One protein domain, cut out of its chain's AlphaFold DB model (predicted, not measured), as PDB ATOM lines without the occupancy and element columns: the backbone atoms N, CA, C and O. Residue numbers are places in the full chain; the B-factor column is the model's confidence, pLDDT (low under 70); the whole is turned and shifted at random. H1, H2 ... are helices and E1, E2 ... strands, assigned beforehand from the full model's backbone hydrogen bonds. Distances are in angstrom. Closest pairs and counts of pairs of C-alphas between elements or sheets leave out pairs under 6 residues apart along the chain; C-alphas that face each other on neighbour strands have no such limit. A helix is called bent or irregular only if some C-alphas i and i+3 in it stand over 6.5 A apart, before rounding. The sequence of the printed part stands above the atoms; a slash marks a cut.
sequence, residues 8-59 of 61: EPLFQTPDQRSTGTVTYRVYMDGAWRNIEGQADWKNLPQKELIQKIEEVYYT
ATOM      1  N   GLU A   8     188.674 245.303 171.059       82.50
ATOM      2  CA  GLU A   8     188.259 243.904 170.950       82.50
ATOM      3  C   GLU A   8     187.169 243.767 169.882       82.50
ATOM      4  O   GLU A   8     186.193 244.518 169.919       82.50
ATOM      5  N   PRO A   9     187.280 242.833 168.924       81.00
ATOM      6  CA  PRO A   9     186.201 242.591 167.978       81.00
ATOM      7  C   PRO A   9     184.988 242.002 168.711       81.00
ATOM      8  O   PRO A   9     185.065 240.946 169.337       81.00
ATOM      9  N   LEU A  10     183.847 242.678 168.612       76.44
ATOM     10  CA  LEU A  10     182.543 242.130 168.959       76.44
ATOM     11  C   LEU A  10     182.059 241.261 167.791       76.44
ATOM     12  O   LEU A  10     182.273 241.601 166.629       76.44
ATOM     13  N   PHE A  11     181.463 240.115 168.127       68.44
ATOM     14  CA  PHE A  11     181.000 239.060 167.219       68.44
ATOM     15  C   PHE A  11     180.621 239.536 165.810       68.44
ATOM     16  O   PHE A  11     179.738 240.375 165.657       68.44
ATOM     17  N   GLN A  12     181.228 238.922 164.786       66.69
ATOM     18  CA  GLN A  12     180.834 239.148 163.396       66.69
ATOM     19  C   GLN A  12     179.425 238.594 163.169       66.69
ATOM     20  O   GLN A  12     179.211 237.381 163.247       66.69
ATOM     21  N   THR A  13     178.463 239.459 162.865       72.25
ATOM     22  CA  THR A  13     177.161 239.013 162.355       72.25
ATOM     23  C   THR A  13     177.295 238.512 160.902       72.25
ATOM     24  O   THR A  13     178.269 238.832 160.212       72.25
ATOM     25  N   PRO A  14     176.342 237.714 160.384       70.69
ATOM     26  CA  PRO A  14     176.351 237.303 158.976       70.69
ATOM     27  C   PRO A  14     176.346 238.497 158.011       70.69
ATOM     28  O   PRO A  14     177.022 238.461 156.985       70.69
ATOM     29  N   ASP A  15     175.630 239.563 158.378       71.88
ATOM     30  CA  ASP A  15     175.589 240.836 157.655       71.88
ATOM     31  C   ASP A  15     176.979 241.486 157.581       71.88
ATOM     32  O   ASP A  15     177.463 241.792 156.496       71.88
ATOM     33  N   GLN A  16     177.693 241.537 158.707       69.19
ATOM     34  CA  GLN A  16     179.074 242.025 158.790       69.19
ATOM     35  C   GLN A  16     180.056 241.231 157.926       69.19
ATOM     36  O   GLN A  16     180.975 241.784 157.321       69.19
ATOM     37  N   ARG A  17     179.842 239.916 157.800       68.31
ATOM     38  CA  ARG A  17     180.632 239.080 156.888       68.31
ATOM     39  C   ARG A  17     180.369 239.420 155.418       68.31
ATOM     40  O   ARG A  17     181.287 239.298 154.612       68.31
ATOM     41  N   SER A  18     179.148 239.833 155.082       75.62
ATOM     42  CA  SER A  18     178.754 240.224 153.724       75.62
ATOM     43  C   SER A  18     179.186 241.648 153.366       75.62
ATOM     44  O   SER A  18     179.536 241.902 152.217       75.62
ATOM     45  N   THR A  19     179.164 242.574 154.325       79.31
ATOM     46  CA  THR A  19     179.555 243.982 154.139       79.31
ATOM     47  C   THR A  19     181.053 244.216 154.335       79.31
ATOM     48  O   THR A  19     181.569 245.266 153.962       79.31
ATOM     49  N   GLY A  20     181.770 243.232 154.889       83.25
ATOM     50  CA  GLY A  20     183.204 243.331 155.148       83.25
ATOM     51  C   GLY A  20     183.536 244.237 156.333       83.25
ATOM     52  O   GLY A  20     184.643 244.772 156.390       83.25
ATOM     53  N   THR A  21     182.608 244.413 157.276       86.25
ATOM     54  CA  THR A  21     182.797 245.227 158.484       86.25
ATOM     55  C   THR A  21     182.836 244.368 159.751       86.25
ATOM     56  O   THR A  21     182.462 243.198 159.754       86.25
ATOM     57  N   VAL A  22     183.370 244.925 160.838       87.81
ATOM     58  CA  VAL A  22     183.436 244.330 162.181       87.81
ATOM     59  C   VAL A  22     183.193 245.432 163.197       87.81
ATOM     60  O   VAL A  22     183.756 246.518 163.081       87.81
ATOM     61  N   THR A  23     182.383 245.167 164.218       87.62
ATOM     62  CA  THR A  23     182.260 246.091 165.348       87.62
ATOM     63  C   THR A  23     183.397 245.839 166.326       87.62
ATOM     64  O   THR A  23     183.572 244.725 166.799       87.62
ATOM     65  N   TYR A  24     184.141 246.877 166.677       88.00
ATOM     66  CA  TYR A  24     185.182 246.850 167.694       88.00
ATOM     67  C   TYR A  24     184.694 247.560 168.948       88.00
ATOM     68  O   TYR A  24     184.202 248.687 168.887       88.00
ATOM     69  N   ARG A  25     184.849 246.910 170.097       88.75
ATOM     70  CA  ARG A  25     184.679 247.515 171.411       88.75
ATOM     71  C   ARG A  25     186.010 248.086 171.862       88.75
ATOM     72  O   ARG A  25     186.979 247.348 171.987       88.75
ATOM     73  N   VAL A  26     186.055 249.379 172.141       87.88
ATOM     74  CA  VAL A  26     187.275 250.073 172.560       87.88
ATOM     75  C   VAL A  26     186.999 250.993 173.739       87.88
ATOM     76  O   VAL A  26     185.912 251.557 173.851       87.88
ATOM     77  N   TYR A  27     187.963 251.140 174.643       85.38
ATOM     78  CA  TYR A  27     187.866 252.102 175.738       85.38
ATOM     79  C   TYR A  27     188.472 253.447 175.318       85.38
ATOM     80  O   TYR A  27     189.688 253.557 175.145       85.38
ATOM     81  N   MET A  28     187.623 254.462 175.138       81.75
ATOM     82  CA  MET A  28     187.982 255.812 174.684       81.75
ATOM     83  C   MET A  28     187.186 256.863 175.464       81.75
ATOM     84  O   MET A  28     186.044 256.625 175.851       81.75
ATOM     85  N   ASP A  29     187.795 258.021 175.729       82.12
ATOM     86  CA  ASP A  29     187.166 259.133 176.469       82.12
ATOM     87  C   ASP A  29     186.564 258.733 177.835       82.12
ATOM     88  O   ASP A  29     185.554 259.279 178.273       82.12
ATOM     89  N   GLY A  30     187.152 257.743 178.516       84.94
ATOM     90  CA  GLY A  30     186.653 257.260 179.809       84.94
ATOM     91  C   GLY A  30     185.395 256.382 179.732       84.94
ATOM     92  O   GLY A  30     184.761 256.146 180.758       84.94
ATOM     93  N   ALA A  31     185.027 255.886 178.546       86.88
ATOM     94  CA  ALA A  31     183.901 254.979 178.354       86.88
ATOM     95  C   ALA A  31     184.200 253.891 177.310       86.88
ATOM     96  O   ALA A  31     185.073 254.025 176.454       86.88
ATOM     97  N   TRP A  32     183.438 252.797 177.348       86.75
ATOM     98  CA  TRP A  32     183.452 251.807 176.272       86.75
ATOM     99  C   TRP A  32     182.632 252.306 175.081       86.75
ATOM    100  O   TRP A  32     181.484 252.723 175.240       86.75
ATOM    101  N   ARG A  33     183.213 252.231 173.886       86.62
ATOM    102  CA  ARG A  33     182.601 252.609 172.612       86.62
ATOM    103  C   ARG A  33     182.591 251.416 171.669       86.62
ATOM    104  O   ARG A  33     183.536 250.632 171.657       86.62
ATOM    105  N   ASN A  34     181.533 251.316 170.875       88.94
ATOM    106  CA  ASN A  34     181.419 250.341 169.800       88.94
ATOM    107  C   ASN A  34     181.595 251.085 168.481       88.94
ATOM    108  O   ASN A  34     180.795 251.966 168.175       88.94
ATOM    109  N   ILE A  35     182.639 250.747 167.735       87.75
ATOM    110  CA  ILE A  35     182.998 251.402 166.479       87.75
ATOM    111  C   ILE A  35     182.990 250.368 165.367       87.75
ATOM    112  O   ILE A  35     183.579 249.299 165.500       87.75
ATOM    113  N   GLU A  36     182.319 250.674 164.266       87.69
ATOM    114  CA  GLU A  36     182.372 249.840 163.073       87.69
ATOM    115  C   GLU A  36     183.672 250.119 162.316       87.69
ATOM    116  O   GLU A  36     183.967 251.255 161.950       87.69
ATOM    117  N   GLY A  37     184.460 249.070 162.114       87.38
ATOM    118  CA  GLY A  37     185.686 249.080 161.330       87.38
ATOM    119  C   GLY A  37     185.622 248.058 160.204       87.38
ATOM    120  O   GLY A  37     184.669 247.285 160.090       87.38
ATOM    121  N   GLN A  38     186.648 248.029 159.358       87.69
ATOM    122  CA  GLN A  38     186.742 247.014 158.311       87.69
ATOM    123  C   GLN A  38     187.153 245.662 158.897       87.69
ATOM    124  O   GLN A  38     187.925 245.593 159.848       87.69
ATOM    125  N   ALA A  39     186.695 244.570 158.289       84.00
ATOM    126  CA  ALA A  39     186.995 243.220 158.753       84.00
ATOM    127  C   ALA A  39     188.479 242.849 158.673       84.00
ATOM    128  O   ALA A  39     188.909 241.947 159.390       84.00
ATOM    129  N   ASP A  40     189.258 243.534 157.835       85.94
ATOM    130  CA  ASP A  40     190.710 243.363 157.778       85.94
ATOM    131  C   ASP A  40     191.412 243.887 159.042       85.94
ATOM    132  O   ASP A  40     192.427 243.336 159.466       85.94
ATOM    133  N   TRP A  41     190.811 244.857 159.744       88.00
ATOM    134  CA  TRP A  41     191.410 245.452 160.938       88.00
ATOM    135  C   TRP A  41     191.595 244.455 162.083       88.00
ATOM    136  O   TRP A  41     192.414 244.670 162.968       88.00
ATOM    137  N   LYS A  42     190.877 243.324 162.064       82.06
ATOM    138  CA  LYS A  42     191.023 242.258 163.066       82.06
ATOM    139  C   LYS A  42     192.417 241.621 163.043       82.06
ATOM    140  O   LYS A  42     192.799 240.984 164.016       82.06
ATOM    141  N   ASN A  43     193.128 241.755 161.923       85.94
ATOM    142  CA  ASN A  43     194.474 241.229 161.738       85.94
ATOM    143  C   ASN A  43     195.551 242.260 162.115       85.94
ATOM    144  O   ASN A  43     196.732 241.917 162.140       85.94
ATOM    145  N   LEU A  44     195.168 243.513 162.390       87.12
ATOM    146  CA  LEU A  44     196.107 244.569 162.749       87.12
ATOM    147  C   LEU A  44     196.625 244.379 164.179       87.12
ATOM    148  O   LEU A  44     195.885 243.935 165.065       87.12
ATOM    149  N   PRO A  45     197.879 244.772 164.453       90.00
ATOM    150  CA  PRO A  45     198.359 244.862 165.824       90.00
ATOM    151  C   PRO A  45     197.519 245.881 166.609       90.00
ATOM    152  O   PRO A  45     197.107 246.898 166.053       90.00
ATOM    153  N   GLN A  46     197.322 245.653 167.916       86.12
ATOM    154  CA  GLN A  46     196.496 246.511 168.792       86.12
ATOM    155  C   GLN A  46     196.753 248.004 168.573       86.12
ATOM    156  O   GLN A  46     195.822 248.774 168.375       86.12
ATOM    157  N   LYS A  47     198.027 248.411 168.539       87.12
ATOM    158  CA  LYS A  47     198.414 249.812 168.344       87.12
ATOM    159  C   LYS A  47     197.839 250.412 167.057       87.12
ATOM    160  O   LYS A  47     197.339 251.531 167.098       87.12
ATOM    161  N   GLU A  48     197.903 249.690 165.942       90.00
ATOM    162  CA  GLU A  48     197.374 250.170 164.660       90.00
ATOM    163  C   GLU A  48     195.852 250.065 164.589       90.00
ATOM    164  O   GLU A  48     195.206 250.969 164.066       90.00
ATOM    165  N   LEU A  49     195.266 249.018 165.175       88.69
ATOM    166  CA  LEU A  49     193.816 248.893 165.305       88.69
ATOM    167  C   LEU A  49     193.222 250.093 166.055       88.69
ATOM    168  O   LEU A  49     192.265 250.703 165.585       88.69
ATOM    169  N   ILE A  50     193.811 250.471 167.192       87.75
ATOM    170  CA  ILE A  50     193.383 251.639 167.971       87.75
ATOM    171  C   ILE A  50     193.511 252.910 167.133       87.75
ATOM    172  O   ILE A  50     192.561 253.681 167.092       87.75
ATOM    173  N   GLN A  51     194.635 253.108 166.432       88.88
ATOM    174  CA  GLN A  51     194.827 254.281 165.572       88.88
ATOM    175  C   GLN A  51     193.743 254.374 164.495       88.88
ATOM    176  O   GLN A  51     193.129 255.424 164.347       88.88
ATOM    177  N   LYS A  52     193.442 253.269 163.803       90.19
ATOM    178  CA  LYS A  52     192.378 253.210 162.789       90.19
ATOM    179  C   LYS A  52     191.000 253.523 163.371       90.19
ATOM    180  O   LYS A  52     190.214 254.244 162.756       90.19
ATOM    181  N   ILE A  53     190.707 253.000 164.562       88.25
ATOM    182  CA  ILE A  53     189.451 253.276 165.262       88.25
ATOM    183  C   ILE A  53     189.375 254.748 165.693       88.25
ATOM    184  O   ILE A  53     188.322 255.358 165.531       88.25
ATOM    185  N   GLU A  54     190.466 255.334 166.195       87.62
ATOM    186  CA  GLU A  54     190.540 256.762 166.536       87.62
ATOM    187  C   GLU A  54     190.335 257.637 165.293       87.62
ATOM    188  O   GLU A  54     189.552 258.583 165.351       87.62
ATOM    189  N   GLU A  55     190.957 257.300 164.157       88.50
ATOM    190  CA  GLU A  55     190.736 257.998 162.883       88.50
ATOM    191  C   GLU A  55     189.246 258.018 162.527       88.50
ATOM    192  O   GLU A  55     188.693 259.082 162.264       88.50
ATOM    193  N   VAL A  56     188.559 256.875 162.579       86.25
ATOM    194  CA  VAL A  56     187.123 256.807 162.255       86.25
ATOM    195  C   VAL A  56     186.252 257.519 163.286       86.25
ATOM    196  O   VAL A  56     185.274 258.159 162.914       86.25
ATOM    197  N   TYR A  57     186.587 257.423 164.570       84.56
ATOM    198  CA  TYR A  57     185.790 258.024 165.636       84.56
ATOM    199  C   TYR A  57     185.885 259.555 165.658       84.56
ATOM    200  O   TYR A  57     184.880 260.224 165.893       84.56
ATOM    201  N   TYR A  58     187.069 260.113 165.394       83.25
ATOM    202  CA  TYR A  58     187.294 261.560 165.396       83.25
ATOM    203  C   TYR A  58     187.099 262.215 164.020       83.25
ATOM    204  O   TYR A  58     187.086 263.444 163.943       83.25
ATOM    205  N   THR A  59     186.924 261.442 162.940       80.31
ATOM    206  CA  THR A  59     186.580 262.008 161.626       80.31
ATOM    207  C   THR A  59     185.105 262.433 161.615       80.31
ATOM    208  O   THR A  59     184.226 261.579 161.763       80.31
TER     209      THR A  59
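Overview. This is residues 8 to 59 of the 61 residues of an uncharacterized protein of Chitinophagaceae bacterium (UniProt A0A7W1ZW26). A long, bent hairpin of E2 and E3, with short E1 beside E2, makes a narrow sheet, and H3 packs over one of its faces. Short H2 is on that same face, beside the strands at the hairpin's open end, and small H1 lies past that end. The printed part has 52 residues, in the order E1, H1, E2, E3, H2, H3; the sheet, E1 - E2 - E3, is antiparallel. The class is mixed, helices and strands; the whole is compact, with a radius of gyration of the C-alphas of 10.6 A, yet elongated, spanning 31 by 19 by 19 A.

Along the chain. Find C-alpha 21 at (182.797, 245.227, 158.484); from there E2, residues 21 to 28, runs 20.0 A and bends by 50 degrees at residue 25. E3, residues 31 to 38, returns over 21.8 A. E1 is residues 8 to 10, beginning at (188.259, 243.904, 170.950). H1 is residues 14 to 19 and H2 residues 39 to 43. H3, residues 46 to 58, runs 18.0 A to (187.294, 261.560, 165.396).

Arrangement. Look first at the hairpin E2 and E3, antiparallel at 153 degrees, where N 24 and O 35 are 2.8 A apart. E1 and E2 are antiparallel at 131 degrees, with N 10 and O 23 2.7 A apart. H3 is on one face of the sheet, which gives two layers, a sheet with its helix on one face; the closest C-alphas of H3 and E3 are those of Ile 53 and Ile 35, 6.8 A apart. H2, on the same face, is close to but not clearly touching H3, the closest C-alphas being Trp 41 and Leu 49, 6.1 A. H1 only grazes the sheet, with residues 15 to 19, and is apart from H3. In H1 and H3 every O i to N i+4 pair is within hydrogen-bond range; in H2 0 of 1 is, with 1 of 2 O i to N i+3 pairs.

Size, cuts and confidence. The farthest C-alphas, Ser 18 and Gly 30, are 32.1 A apart. The printed part has no cut, and its links are tight. Mean pLDDT of the printed part is 83.6; residues 11 to 12 and 16 to 17 are under 70.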